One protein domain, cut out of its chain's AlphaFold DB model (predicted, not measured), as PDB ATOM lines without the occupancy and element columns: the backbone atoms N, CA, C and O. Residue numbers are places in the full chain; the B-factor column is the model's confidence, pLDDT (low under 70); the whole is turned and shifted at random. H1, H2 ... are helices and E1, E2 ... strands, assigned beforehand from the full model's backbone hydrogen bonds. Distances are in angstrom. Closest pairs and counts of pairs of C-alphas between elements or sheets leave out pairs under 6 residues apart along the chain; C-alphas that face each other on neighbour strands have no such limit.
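Overview. This is residues 246 to 338 of the 344 residues of an uncharacterized protein of Colletotrichum sidae (UniProt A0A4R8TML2). Picture a hairpin of two strands, E1 and E2, with H4 packed on it, mostly on E2, and residues 276 to 279 of H2 near E2; H3 bridges H2 and H4. The long helix H1 runs near H2, and residues 246 to 255 stick out. The printed part has 93 residues, with four named helices followed by two named strands, antiparallel in order E1 - E2; the class is mostly helix. It is compact, radius of gyration of the C-alphas 13.5 A, but only just elongated, spanning 41 by 27 by 25 A.

Arrangement. Start at H1, residues 249 to 265, which is close to but not clearly touching H2, residues 276 to 285: the closest C-alphas, of Leu 262 and Lys 278, are 6.3 A apart, and the lines are about perpendicular at 76 degrees. H2 touches H3, residues 295 to 300, closest at C-alphas Leu 280 and Gln 296, 5.1 A, opposite ways at a steep tilt of 48 degrees. H3 and H4, residues 304 to 317, form a helical hairpin; H4 touches H3 with residues 306 to 310 alone, closest at C-alphas Val 298 and Ser 306, 7.1 A. Look next at E1, residues 321 to 325, and E2, residues 332 to 337, an antiparallel hairpin: N 322 and O 336 are within hydrogen-bond range at 2.9 A. The closest C-alphas of H4 and E2, Gln 311 and Pro 335, are 5.8 A apart. In H1, H2, H3 and H4 every O i to N i+4 pair is within hydrogen-bond range.

Along the chain. Find C-alpha 249 at (-21.730, -22.140, -66.547); from there H1 runs 24.2 A. H4 is 20.0 A long. E2 ends at C-alpha 337, (-23.729, -29.802, -49.441).

Size, cuts and confidence. The printed part has no cut and no long link. No printed residue is under 70 in pLDDT.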
ATOM      1  N   TYR A 246     -22.648 -11.553 -63.884       93.06
ATOM      2  CA  TYR A 246     -23.354 -12.778 -63.494       93.06
ATOM      3  C   TYR A 246     -22.448 -14.017 -63.592       93.06
ATOM      4  O   TYR A 246     -21.530 -14.063 -64.415       93.06
ATOM      5  N   PRO A 247     -22.690 -15.053 -62.765       92.44
ATOM      6  CA  PRO A 247     -21.941 -16.305 -62.824       92.44
ATOM      7  C   PRO A 247     -22.218 -17.070 -64.124       92.44
ATOM      8  O   PRO A 247     -23.367 -17.288 -64.510       92.44
ATOM      9  N   THR A 248     -21.161 -17.540 -64.787       94.75
ATOM     10  CA  THR A 248     -21.280 -18.367 -65.998       94.75
ATOM     11  C   THR A 248     -21.367 -19.861 -65.668       94.75
ATOM     12  O   THR A 248     -20.910 -20.327 -64.625       94.75
ATOM     13  N   GLN A 249     -21.807 -20.673 -66.636       94.12
ATOM     14  CA  GLN A 249     -21.730 -22.140 -66.547       94.12
ATOM     15  C   GLN A 249     -20.297 -22.660 -66.290       94.12
ATOM     16  O   GLN A 249     -20.109 -23.758 -65.745       94.12
ATOM     17  N   ARG A 250     -19.264 -21.889 -66.667       94.50
ATOM     18  CA  ARG A 250     -17.870 -22.255 -66.409       94.50
ATOM     19  C   ARG A 250     -17.532 -22.150 -64.924       94.50
ATOM     20  O   ARG A 250     -16.886 -23.069 -64.423       94.50
ATOM     21  N   LEU A 251     -18.026 -21.130 -64.215       95.06
ATOM     22  CA  LEU A 251     -17.891 -21.038 -62.758       95.06
ATOM     23  C   LEU A 251     -18.503 -22.260 -62.072       95.06
ATOM     24  O   LEU A 251     -17.813 -22.925 -61.306       95.06
ATOM     25  N   ASN A 252     -19.736 -22.631 -62.418       94.56
ATOM     26  CA  ASN A 252     -20.410 -23.793 -61.823       94.56
ATOM     27  C   ASN A 252     -19.619 -25.089 -62.084       94.56
ATOM     28  O   ASN A 252     -19.500 -25.950 -61.214       94.56
ATOM     29  N   SER A 253     -18.998 -25.213 -63.262       94.94
ATOM     30  CA  SER A 253     -18.116 -26.343 -63.590       94.94
ATOM     31  C   SER A 253     -16.853 -26.379 -62.716       94.94
ATOM     32  O   SER A 253     -16.445 -27.456 -62.278       94.94
ATOM     33  N   VAL A 254     -16.252 -25.217 -62.435       95.62
ATOM     34  CA  VAL A 254     -15.085 -25.073 -61.548       95.62
ATOM     35  C   VAL A 254     -15.462 -25.348 -60.090       95.62
ATOM     36  O   VAL A 254     -14.791 -26.144 -59.438       95.62
ATOM     37  N   LEU A 255     -16.569 -24.782 -59.600       96.19
ATOM     38  CA  LEU A 255     -17.086 -25.018 -58.248       96.19
ATOM     39  C   LEU A 255     -17.437 -26.491 -58.021       96.19
ATOM     40  O   LEU A 255     -17.091 -27.043 -56.980       96.19
ATOM     41  N   ARG A 256     -18.033 -27.174 -59.007       96.44
ATOM     42  CA  ARG A 256     -18.292 -28.621 -58.915       96.44
ATOM     43  C   ARG A 256     -16.998 -29.441 -58.894       96.44
ATOM     44  O   ARG A 256     -16.922 -30.443 -58.189       96.44
ATOM     45  N   GLY A 257     -15.970 -29.012 -59.632       96.00
ATOM     46  CA  GLY A 257     -14.624 -29.587 -59.545       96.00
ATOM     47  C   GLY A 257     -14.011 -29.424 -58.150       96.00
ATOM     48  O   GLY A 257     -13.508 -30.394 -57.588       96.00
ATOM     49  N   LEU A 258     -14.133 -28.232 -57.559       96.38
ATOM     50  CA  LEU A 258     -13.691 -27.945 -56.193       96.38
ATOM     51  C   LEU A 258     -14.465 -28.771 -55.152       96.38
ATOM     52  O   LEU A 258     -13.847 -29.339 -54.258       96.38
ATOM     53  N   ALA A 259     -15.785 -28.907 -55.291       96.75
ATOM     54  CA  ALA A 259     -16.593 -29.751 -54.410       96.75
ATOM     55  C   ALA A 259     -16.141 -31.217 -54.451       96.75
ATOM     56  O   ALA A 259     -15.983 -31.839 -53.404       96.75
ATOM     57  N   ASN A 260     -15.870 -31.754 -55.647       96.12
ATOM     58  CA  ASN A 260     -15.354 -33.113 -55.817       96.12
ATOM     59  C   ASN A 260     -13.958 -33.292 -55.194       96.12
ATOM     60  O   ASN A 260     -13.701 -34.324 -54.579       96.12
ATOM     61  N   TYR A 261     -13.082 -32.286 -55.298       95.38
ATOM     62  CA  TYR A 261     -11.783 -32.268 -54.611       95.38
ATOM     63  C   TYR A 261     -11.945 -32.283 -53.082       95.38
ATOM     64  O   TYR A 261     -11.331 -33.104 -52.408       95.38
ATOM     65  N   LEU A 262     -12.824 -31.441 -52.523       96.06
ATOM     66  CA  LEU A 262     -13.129 -31.459 -51.085       96.06
ATOM     67  C   LEU A 262     -13.696 -32.821 -50.647       96.06
ATOM     68  O   LEU A 262     -13.351 -33.329 -49.583       96.06
ATOM     69  N   ILE A 263     -14.557 -33.425 -51.467       95.06
ATOM     70  CA  ILE A 263     -15.136 -34.753 -51.235       95.06
ATOM     71  C   ILE A 263     -14.044 -35.830 -51.150       95.06
ATOM     72  O   ILE A 263     -14.019 -36.552 -50.158       95.06
ATOM     73  N   ALA A 264     -13.116 -35.895 -52.107       93.69
ATOM     74  CA  ALA A 264     -12.080 -36.931 -52.144       93.69
ATOM     75  C   ALA A 264     -10.909 -36.683 -51.169       93.69
ATOM     76  O   ALA A 264     -10.554 -37.550 -50.365       93.69
ATOM     77  N   ASP A 265     -10.304 -35.496 -51.230       93.38
ATOM     78  CA  ASP A 265      -8.957 -35.255 -50.696       93.38
ATOM     79  C   ASP A 265      -8.941 -34.566 -49.323       93.38
ATOM     80  O   ASP A 265      -7.902 -34.521 -48.664       93.38
ATOM     81  N   VAL A 266     -10.079 -34.043 -48.854       93.25
ATOM     82  CA  VAL A 266     -10.195 -33.406 -47.532       93.25
ATOM     83  C   VAL A 266     -10.942 -34.332 -46.577       93.25
ATOM     84  O   VAL A 266     -11.988 -34.880 -46.916       93.25
ATOM     85  N   ALA A 267     -10.423 -34.494 -45.359       87.56
ATOM     86  CA  ALA A 267     -11.090 -35.269 -44.318       87.56
ATOM     87  C   ALA A 267     -12.448 -34.635 -43.924       87.56
ATOM     88  O   ALA A 267     -12.558 -33.406 -43.898       87.56
ATOM     89  N   PRO A 268     -13.485 -35.432 -43.592       88.56
ATOM     90  CA  PRO A 268     -13.524 -36.900 -43.592       88.56
ATOM     91  C   PRO A 268     -13.596 -37.495 -45.011       88.56
ATOM     92  O   PRO A 268     -14.404 -37.061 -45.825       88.56
ATOM     93  N   HIS A 269     -12.767 -38.495 -45.319       82.06
ATOM     94  CA  HIS A 269     -12.627 -39.025 -46.688       82.06
ATOM     95  C   HIS A 269     -13.820 -39.873 -47.155       82.06
ATOM     96  O   HIS A 269     -14.150 -39.867 -48.336       82.06
ATOM     97  N   ASP A 270     -14.525 -40.537 -46.235       77.31
ATOM     98  CA  ASP A 270     -15.658 -41.415 -46.561       77.31
ATOM     99  C   ASP A 270     -16.986 -40.652 -46.787       77.31
ATOM    100  O   ASP A 270     -18.067 -41.245 -46.770       77.31
ATOM    101  N   SER A 271     -16.942 -39.326 -46.988       87.81
ATOM    102  CA  SER A 271     -18.134 -38.513 -47.259       87.81
ATOM    103  C   SER A 271     -18.347 -38.296 -48.758       87.81
ATOM    104  O   SER A 271     -17.520 -37.704 -49.439       87.81
ATOM    105  N   ILE A 272     -19.530 -38.654 -49.265       93.00
ATOM    106  CA  ILE A 272     -19.967 -38.344 -50.645       93.00
ATOM    107  C   ILE A 272     -20.380 -36.870 -50.850       93.00
ATOM    108  O   ILE A 272     -20.882 -36.497 -51.910       93.00
ATOM    109  N   VAL A 273     -20.214 -36.039 -49.819       95.94
ATOM    110  CA  VAL A 273     -20.678 -34.648 -49.748       95.94
ATOM    111  C   VAL A 273     -19.698 -33.742 -49.020       95.94
ATOM    112  O   VAL A 273     -18.860 -34.197 -48.235       95.94
ATOM    113  N   VAL A 274     -19.831 -32.441 -49.276       96.88
ATOM    114  CA  VAL A 274     -19.055 -31.388 -48.629       96.88
ATOM    115  C   VAL A 274     -19.683 -31.097 -47.265       96.88
ATOM    116  O   VAL A 274     -20.668 -30.364 -47.147       96.88
ATOM    117  N   THR A 275     -19.133 -31.719 -46.223       95.75
ATOM    118  CA  THR A 275     -19.570 -31.506 -44.836       95.75
ATOM    119  C   THR A 275     -19.148 -30.118 -44.329       95.75
ATOM    120  O   THR A 275     -18.212 -29.515 -44.868       95.75
ATOM    121  N   PRO A 276     -19.750 -29.602 -43.241       95.50
ATOM    122  CA  PRO A 276     -19.305 -28.359 -42.611       95.50
ATOM    123  C   PRO A 276     -17.828 -28.367 -42.171       95.50
ATOM    124  O   PRO A 276     -17.215 -27.311 -42.089       95.50
ATOM    125  N   GLU A 277     -17.213 -29.528 -41.902       94.50
ATOM    126  CA  GLU A 277     -15.753 -29.639 -41.677       94.50
ATOM    127  C   GLU A 277     -14.942 -29.270 -42.921       94.50
ATOM    128  O   GLU A 277     -13.969 -28.521 -42.829       94.50
ATOM    129  N   LYS A 278     -15.378 -29.732 -44.094       95.38
ATOM    130  CA  LYS A 278     -14.740 -29.425 -45.379       95.38
ATOM    131  C   LYS A 278     -14.920 -27.951 -45.750       95.38
ATOM    132  O   LYS A 278     -13.979 -27.331 -46.243       95.38
ATOM    133  N   MET A 279     -16.077 -27.363 -45.425       95.56
ATOM    134  CA  MET A 279     -16.305 -25.913 -45.542       95.56
ATOM    135  C   MET A 279     -15.394 -25.113 -44.599       95.56
ATOM    136  O   MET A 279     -14.758 -24.155 -45.031       95.56
ATOM    137  N   LEU A 280     -15.280 -25.522 -43.329       95.12
ATOM    138  CA  LEU A 280     -14.361 -24.909 -42.364       95.12
ATOM    139  C   LEU A 280     -12.915 -24.946 -42.875       95.12
ATOM    140  O   LEU A 280     -12.248 -23.914 -42.880       95.12
ATOM    141  N   PHE A 281     -12.455 -26.104 -43.355       94.75
ATOM    142  CA  PHE A 281     -11.131 -26.259 -43.958       94.75
ATOM    143  C   PHE A 281     -10.926 -25.311 -45.146       94.75
ATOM    144  O   PHE A 281      -9.914 -24.612 -45.186       94.75
ATOM    145  N   LEU A 282     -11.885 -25.243 -46.079       94.69
ATOM    146  CA  LEU A 282     -11.815 -24.363 -47.248       94.69
ATOM    147  C   LEU A 282     -11.630 -22.894 -46.831       94.69
ATOM    148  O   LEU A 282     -10.660 -22.260 -47.245       94.69
ATOM    149  N   TYR A 283     -12.511 -22.374 -45.968       93.50
ATOM    150  CA  TYR A 283     -12.462 -20.975 -45.526       93.50
ATOM    151  C   TYR A 283     -11.281 -20.657 -44.599       93.50
ATOM    152  O   TYR A 283     -10.838 -19.513 -44.556       93.50
ATOM    153  N   SER A 284     -10.744 -21.636 -43.863       93.19
ATOM    154  CA  SER A 284      -9.533 -21.440 -43.056       93.19
ATOM    155  C   SER A 284      -8.245 -21.500 -43.884       93.19
ATOM    156  O   SER A 284      -7.316 -20.750 -43.595       93.19
ATOM    157  N   LYS A 285      -8.173 -22.358 -44.912       93.38
ATOM    158  CA  LYS A 285      -6.964 -22.551 -45.736       93.38
ATOM    159  C   LYS A 285      -6.821 -21.520 -46.856       93.38
ATOM    160  O   LYS A 285      -5.706 -21.099 -47.143       93.38
ATOM    161  N   TYR A 286      -7.929 -21.117 -47.478       91.56
ATOM    162  CA  TYR A 286      -7.953 -20.195 -48.624       91.56
ATOM    163  C   TYR A 286      -8.587 -18.845 -48.260       91.56
ATOM    164  O   TYR A 286      -9.264 -18.220 -49.075       91.56
ATOM    165  N   LYS A 287      -8.388 -18.411 -47.011       87.81
ATOM    166  CA  LYS A 287      -8.906 -17.146 -46.485       87.81
ATOM    167  C   LYS A 287      -8.399 -15.957 -47.311       87.81
ATOM    168  O   LYS A 287      -7.213 -15.870 -47.616       87.81
ATOM    169  N   VAL A 288      -9.287 -15.006 -47.594       87.12
ATOM    170  CA  VAL A 288      -8.960 -13.731 -48.250       87.12
ATOM    171  C   VAL A 288      -8.949 -12.608 -47.208       87.12
ATOM    172  O   VAL A 288      -9.861 -12.511 -46.389       87.12
ATOM    173  N   ASP A 289      -7.942 -11.732 -47.217       83.44
ATOM    174  CA  ASP A 289      -7.805 -10.689 -46.183       83.44
ATOM    175  C   ASP A 289      -8.892  -9.605 -46.231       83.44
ATOM    176  O   ASP A 289      -9.237  -9.027 -45.202       83.44
ATOM    177  N   SER A 290      -9.478  -9.361 -47.405       83.88
ATOM    178  CA  SER A 290     -10.603  -8.438 -47.605       83.88
ATOM    179  C   SER A 290     -11.981  -9.056 -47.308       83.88
ATOM    180  O   SER A 290     -13.013  -8.451 -47.609       83.88
ATOM    181  N   GLU A 291     -12.028 -10.255 -46.720       82.31
ATOM    182  CA  GLU A 291     -13.270 -10.950 -46.390       82.31
ATOM    183  C   GLU A 291     -14.065 -10.212 -45.295       82.31
ATOM    184  O   GLU A 291     -13.669 -10.127 -44.131       82.31
ATOM    185  N   ARG A 292     -15.244  -9.690 -45.663       83.44
ATOM    186  CA  ARG A 292     -16.110  -8.901 -44.765       83.44
ATOM    187  C   ARG A 292     -16.738  -9.719 -43.627       83.44
ATOM    188  O   ARG A 292     -17.105  -9.146 -42.603       83.44
ATOM    189  N   PHE A 293     -16.886 -11.030 -43.809       84.19
ATOM    190  CA  PHE A 293     -17.512 -11.948 -42.858       84.19
ATOM    191  C   PHE A 293     -16.671 -13.213 -42.731       84.19
ATOM    192  O   PHE A 293     -16.519 -13.931 -43.708       84.19
ATOM    193  N   ARG A 294     -16.178 -13.515 -41.525       87.88
ATOM    194  CA  ARG A 294     -15.353 -14.703 -41.255       87.88
ATOM    195  C   ARG A 294     -16.171 -15.993 -41.375       87.88
ATOM    196  O   ARG A 294     -16.626 -16.525 -40.362       87.88
ATOM    197  N   TYR A 295     -16.348 -16.522 -42.588       88.00
ATOM    198  CA  TYR A 295     -17.179 -17.713 -42.834       88.00
ATOM    199  C   TYR A 295     -16.694 -18.944 -42.057       88.00
ATOM    200  O   TYR A 295     -17.510 -19.719 -41.562       88.00
ATOM    201  N   GLN A 296     -15.382 -19.065 -41.829       90.75
ATOM    202  CA  GLN A 296     -14.793 -20.055 -40.916       90.75
ATOM    203  C   GLN A 296     -15.472 -20.116 -39.530       90.75
ATOM    204  O   GLN A 296     -15.565 -21.189 -38.943       90.75
ATOM    205  N   ASP A 297     -15.965 -19.000 -38.988       90.69
ATOM    206  CA  ASP A 297     -16.558 -18.976 -37.648       90.69
ATOM    207  C   ASP A 297     -17.978 -19.575 -37.637       90.69
ATOM    208  O   ASP A 297     -18.404 -20.101 -36.609       90.69
ATOM    209  N   VAL A 298     -18.673 -19.570 -38.786       91.12
ATOM    210  CA  VAL A 298     -19.981 -20.224 -38.980       91.12
ATOM    211  C   VAL A 298     -19.831 -21.746 -38.919       91.12
ATOM    212  O   VAL A 298     -20.606 -22.420 -38.249       91.12
ATOM    213  N   PHE A 299     -18.795 -22.287 -39.569       93.69
ATOM    214  CA  PHE A 299     -18.573 -23.734 -39.704       93.69
ATOM    215  C   PHE A 299     -17.718 -24.363 -38.583       93.69
ATOM    216  O   PHE A 299     -17.586 -25.592 -38.515       93.69
ATOM    217  N   ARG A 300     -17.132 -23.539 -37.697       91.81
ATOM    218  CA  ARG A 300     -16.291 -23.992 -36.571       91.81
ATOM    219  C   ARG A 300     -17.087 -24.714 -35.485       91.81
ATOM    220  O   ARG A 300     -16.592 -25.676 -34.908       91.81
ATOM    221  N   THR A 301     -18.286 -24.232 -35.177       87.81
ATOM    222  CA  THR A 301     -19.093 -24.754 -34.066       87.81
ATOM    223  C   THR A 301     -19.870 -26.005 -34.497       87.81
ATOM    224  O   THR A 301     -20.155 -26.198 -35.678       87.81
ATOM    225  N   ARG A 302     -20.169 -26.891 -33.537       86.75
ATOM    226  CA  ARG A 302     -20.943 -28.136 -33.727       86.75
ATOM    227  C   ARG A 302     -22.154 -28.231 -32.793       86.75
ATOM    228  O   ARG A 302     -22.630 -29.317 -32.486       86.75
ATOM    229  N   SER A 303     -22.635 -27.093 -32.299       91.62
ATOM    230  CA  SER A 303     -23.875 -27.031 -31.523       91.62
ATOM    231  C   SER A 303     -25.080 -27.167 -32.450       91.62
ATOM    232  O   SER A 303     -25.018 -26.750 -33.610       91.62
ATOM    233  N   LYS A 304     -26.196 -27.675 -31.923       90.56
ATOM    234  CA  LYS A 304     -27.468 -27.781 -32.652       90.56
ATOM    235  C   LYS A 304     -27.849 -26.458 -33.330       90.56
ATOM    236  O   LYS A 304     -28.049 -26.433 -34.537       90.56
ATOM    237  N   ASP A 305     -27.793 -25.355 -32.586       91.56
ATOM    238  CA  ASP A 305     -28.079 -23.998 -33.071       91.56
ATOM    239  C   ASP A 305     -27.184 -23.589 -34.261       91.56
ATOM    240  O   ASP A 305     -27.635 -22.921 -35.194       91.56
ATOM    241  N   SER A 306     -25.906 -23.997 -34.263       92.31
ATOM    242  CA  SER A 306     -24.995 -23.730 -35.387       92.31
ATOM    243  C   SER A 306     -25.323 -24.569 -36.625       92.31
ATOM    244  O   SER A 306     -25.250 -24.048 -37.736       92.31
ATOM    245  N   LEU A 307     -25.764 -25.821 -36.452       94.50
ATOM    246  CA  LEU A 307     -26.217 -26.665 -37.563       94.50
ATOM    247  C   LEU A 307     -27.536 -26.134 -38.151       94.50
ATOM    248  O   LEU A 307     -27.638 -25.999 -39.366       94.50
ATOM    249  N   GLU A 308     -28.490 -25.713 -37.313       94.69
ATOM    250  CA  GLU A 308     -29.731 -25.041 -37.748       94.69
ATOM    251  C   GLU A 308     -29.445 -23.716 -38.485       94.69
ATOM    252  O   GLU A 308     -30.095 -23.394 -39.484       94.69
ATOM    253  N   THR A 309     -28.423 -22.968 -38.054       94.50
ATOM    254  CA  THR A 309     -27.967 -21.745 -38.741       94.50
ATOM    255  C   THR A 309     -27.369 -22.055 -40.118       94.50
ATOM    256  O   THR A 309     -27.678 -21.360 -41.086       94.50
ATOM    257  N   ILE A 310     -26.545 -23.104 -40.237       95.75
ATOM    258  CA  ILE A 310     -25.983 -23.551 -41.525       95.75
ATOM    259  C   ILE A 310     -27.092 -24.068 -42.453       95.75
ATOM    260  O   ILE A 310     -27.087 -23.753 -43.640       95.75
ATOM    261  N   GLN A 311     -28.069 -24.803 -41.918       95.94
ATOM    262  CA  GLN A 311     -29.225 -25.260 -42.687       95.94
ATOM    263  C   GLN A 311     -30.017 -24.069 -43.248       95.94
ATOM    264  O   GLN A 311     -30.235 -23.989 -44.455       95.94
ATOM    265  N   THR A 312     -30.327 -23.086 -42.397       95.88
ATOM    266  CA  THR A 312     -31.001 -21.840 -42.802       95.88
ATOM    267  C   THR A 312     -30.207 -21.085 -43.874       95.88
ATOM    268  O   THR A 312     -30.792 -20.540 -44.809       95.88
ATOM    269  N   LEU A 313     -28.872 -21.053 -43.774       94.69
ATOM    270  CA  LEU A 313     -28.004 -20.453 -44.790       94.69
ATOM    271  C   LEU A 313     -28.148 -21.165 -46.144       94.69
ATOM    272  O   LEU A 313     -28.308 -20.492 -47.161       94.69
ATOM    273  N   TYR A 314     -28.126 -22.499 -46.168       96.06
ATOM    274  CA  TYR A 314     -28.289 -23.269 -47.404       96.06
ATOM    275  C   TYR A 314     -29.702 -23.146 -47.993       96.06
ATOM    276  O   TYR A 314     -29.826 -23.014 -49.210       96.06
ATOM    277  N   ASP A 315     -30.747 -23.096 -47.160       96.31
ATOM    278  CA  ASP A 315     -32.130 -22.849 -47.598       96.31
ATOM    279  C   ASP A 315     -32.280 -21.459 -48.247       96.31
ATOM    280  O   ASP A 315     -32.881 -21.325 -49.314       96.31
ATOM    281  N   VAL A 316     -31.693 -20.416 -47.642       96.19
ATOM    282  CA  VAL A 316     -31.713 -19.037 -48.173       96.19
ATOM    283  C   VAL A 316     -30.938 -18.916 -49.489       96.19
ATOM    284  O   VAL A 316     -31.358 -18.171 -50.375       96.19
ATOM    285  N   LEU A 317     -29.833 -19.652 -49.629       93.19
ATOM    286  CA  LEU A 317     -29.048 -19.731 -50.866       93.19
ATOM    287  C   LEU A 317     -29.637 -20.714 -51.898       93.19
ATOM    288  O   LEU A 317     -29.161 -20.756 -53.028       93.19
ATOM    289  N   GLN A 318     -30.680 -21.471 -51.538       95.12
ATOM    290  CA  GLN A 318     -31.312 -22.511 -52.366       95.12
ATOM    291  C   GLN A 318     -30.340 -23.614 -52.830       95.12
ATOM    292  O   GLN A 318     -30.542 -24.246 -53.873       95.12
ATOM    293  N   CYS A 319     -29.290 -23.859 -52.043       95.75
ATOM    294  CA  CYS A 319     -28.300 -24.897 -52.300       95.75
ATOM    295  C   CYS A 319     -28.887 -26.287 -52.034       95.75
ATOM    296  O   CYS A 319     -29.525 -26.519 -51.008       95.75
ATOM    297  N   GLN A 320     -28.596 -27.263 -52.893       96.44
ATOM    298  CA  GLN A 320     -28.908 -28.662 -52.599       96.44
ATOM    299  C   GLN A 320     -27.976 -29.243 -51.512       96.44
ATOM    300  O   GLN A 320     -26.790 -29.484 -51.742       96.44
ATOM    301  N   TYR A 321     -28.531 -29.545 -50.340       97.06
ATOM    302  CA  TYR A 321     -27.857 -30.255 -49.248       97.06
ATOM    303  C   TYR A 321     -28.660 -31.487 -48.810       97.06
ATOM    304  O   TYR A 321     -29.813 -31.672 -49.201       97.06
ATOM    305  N   HIS A 322     -28.054 -32.327 -47.976       95.81
ATOM    306  CA  HIS A 322     -28.776 -33.314 -47.178       95.81
ATOM    307  C   HIS A 322     -28.227 -33.362 -45.753       95.81
ATOM    308  O   HIS A 322     -27.135 -32.866 -45.477       95.81
ATOM    309  N   LEU A 323     -28.987 -33.964 -44.840       95.56
ATOM    310  CA  LEU A 323     -28.528 -34.189 -43.475       95.56
ATOM    311  C   LEU A 323     -27.681 -35.471 -43.421       95.56
ATOM    312  O   LEU A 323     -28.059 -36.509 -43.971       95.56
ATOM    313  N   THR A 324     -26.513 -35.383 -42.793       93.25
ATOM    314  CA  THR A 324     -25.554 -36.477 -42.570       93.25
ATOM    315  C   THR A 324     -25.452 -36.826 -41.091       93.25
ATOM    316  O   THR A 324     -25.729 -35.994 -40.228       93.25
ATOM    317  N   GLN A 325     -25.017 -38.052 -40.804       91.06
ATOM    318  CA  GLN A 325     -24.640 -38.481 -39.460       91.06
ATOM    319  C   GLN A 325     -23.218 -38.012 -39.129       91.06
ATOM    320  O   GLN A 325     -22.328 -38.109 -39.973       91.06
ATOM    321  N   SER A 326     -22.995 -37.559 -37.893       85.38
ATOM    322  CA  SER A 326     -21.647 -37.287 -37.361       85.38
ATOM    323  C   SER A 326     -20.893 -38.570 -36.992       85.38
ATOM    324  O   SER A 326     -19.671 -38.558 -36.873       85.38
ATOM    325  N   GLY A 327     -21.604 -39.680 -36.776       84.19
ATOM    326  CA  GLY A 327     -20.998 -40.967 -36.450       84.19
ATOM    327  C   GLY A 327     -22.012 -42.113 -36.418       84.19
ATOM    328  O   GLY A 327     -23.216 -41.881 -36.566       84.19
ATOM    329  N   PRO A 328     -21.552 -43.360 -36.209       80.88
ATOM    330  CA  PRO A 328     -22.430 -44.520 -36.123       80.88
ATOM    331  C   PRO A 328     -23.504 -44.310 -35.049       80.88
ATOM    332  O   PRO A 328     -23.193 -43.985 -33.906       80.88
ATOM    333  N   HIS A 329     -24.770 -44.499 -35.425       87.75
ATOM    334  CA  HIS A 329     -25.951 -44.298 -34.572       87.75
ATOM    335  C   HIS A 329     -26.256 -42.849 -34.135       87.75
ATOM    336  O   HIS A 329     -27.179 -42.655 -33.344       87.75
ATOM    337  N   SER A 330     -25.572 -41.820 -34.659       87.19
ATOM    338  CA  SER A 330     -26.005 -40.429 -34.438       87.19
ATOM    339  C   SER A 330     -27.318 -40.132 -35.187       87.19
ATOM    340  O   SER A 330     -27.630 -40.806 -36.177       87.19
ATOM    341  N   PRO A 331     -28.094 -39.104 -34.797       88.31
ATOM    342  CA  PRO A 331     -29.107 -38.541 -35.691       88.31
ATOM    343  C   PRO A 331     -28.475 -38.064 -37.012       88.31
ATOM    344  O   PRO A 331     -27.264 -37.854 -37.100       88.31
ATOM    345  N   HIS A 332     -29.310 -37.918 -38.042       91.06
ATOM    346  CA  HIS A 332     -28.945 -37.238 -39.286       91.06
ATOM    347  C   HIS A 332     -29.280 -35.753 -39.115       91.06
ATOM    348  O   HIS A 332     -30.411 -35.348 -39.374       91.06
ATOM    349  N   ASP A 333     -28.329 -34.966 -38.618       93.94
ATOM    350  CA  ASP A 333     -28.534 -33.565 -38.225       93.94
ATOM    351  C   ASP A 333     -27.491 -32.590 -38.797       93.94
ATOM    352  O   ASP A 333     -27.692 -31.380 -38.739       93.94
ATOM    353  N   VAL A 334     -26.404 -33.085 -39.397       94.81
ATOM    354  CA  VAL A 334     -25.355 -32.236 -39.982       94.81
ATOM    355  C   VAL A 334     -25.718 -31.865 -41.424       94.81
ATOM    356  O   VAL A 334     -25.701 -32.755 -42.273       94.81
ATOM    357  N   PRO A 335     -26.005 -30.594 -41.761       96.31
ATOM    358  CA  PRO A 335     -26.279 -30.189 -43.137       96.31
ATOM    359  C   PRO A 335     -24.997 -30.208 -43.981       96.31
ATOM    360  O   PRO A 335     -24.064 -29.439 -43.741       96.31
ATOM    361  N   SER A 336     -24.967 -31.064 -45.000       96.25
ATOM    362  CA  SER A 336     -23.824 -31.271 -45.895       96.25
ATOM    363  C   SER A 336     -24.219 -31.029 -47.352       96.25
ATOM    364  O   SER A 336     -25.216 -31.571 -47.835       96.25
ATOM    365  N   LEU A 337     -23.442 -30.209 -48.062       97.38
ATOM    366  CA  LEU A 337     -23.729 -29.802 -49.441       97.38
ATOM    367  C   LEU A 337     -23.426 -30.929 -50.431       97.38
ATOM    368  O   LEU A 337     -22.352 -31.539 -50.391       97.38
ATOM    369  N   THR A 338     -24.333 -31.152 -51.383       97.00
ATOM    370  CA  THR A 338     -24.007 -31.971 -52.555       97.00
ATOM    371  C   THR A 338     -23.031 -31.218 -53.457       97.00
ATOM    372  O   THR A 338     -22.994 -29.986 -53.467       97.00
TER     373      THR A 338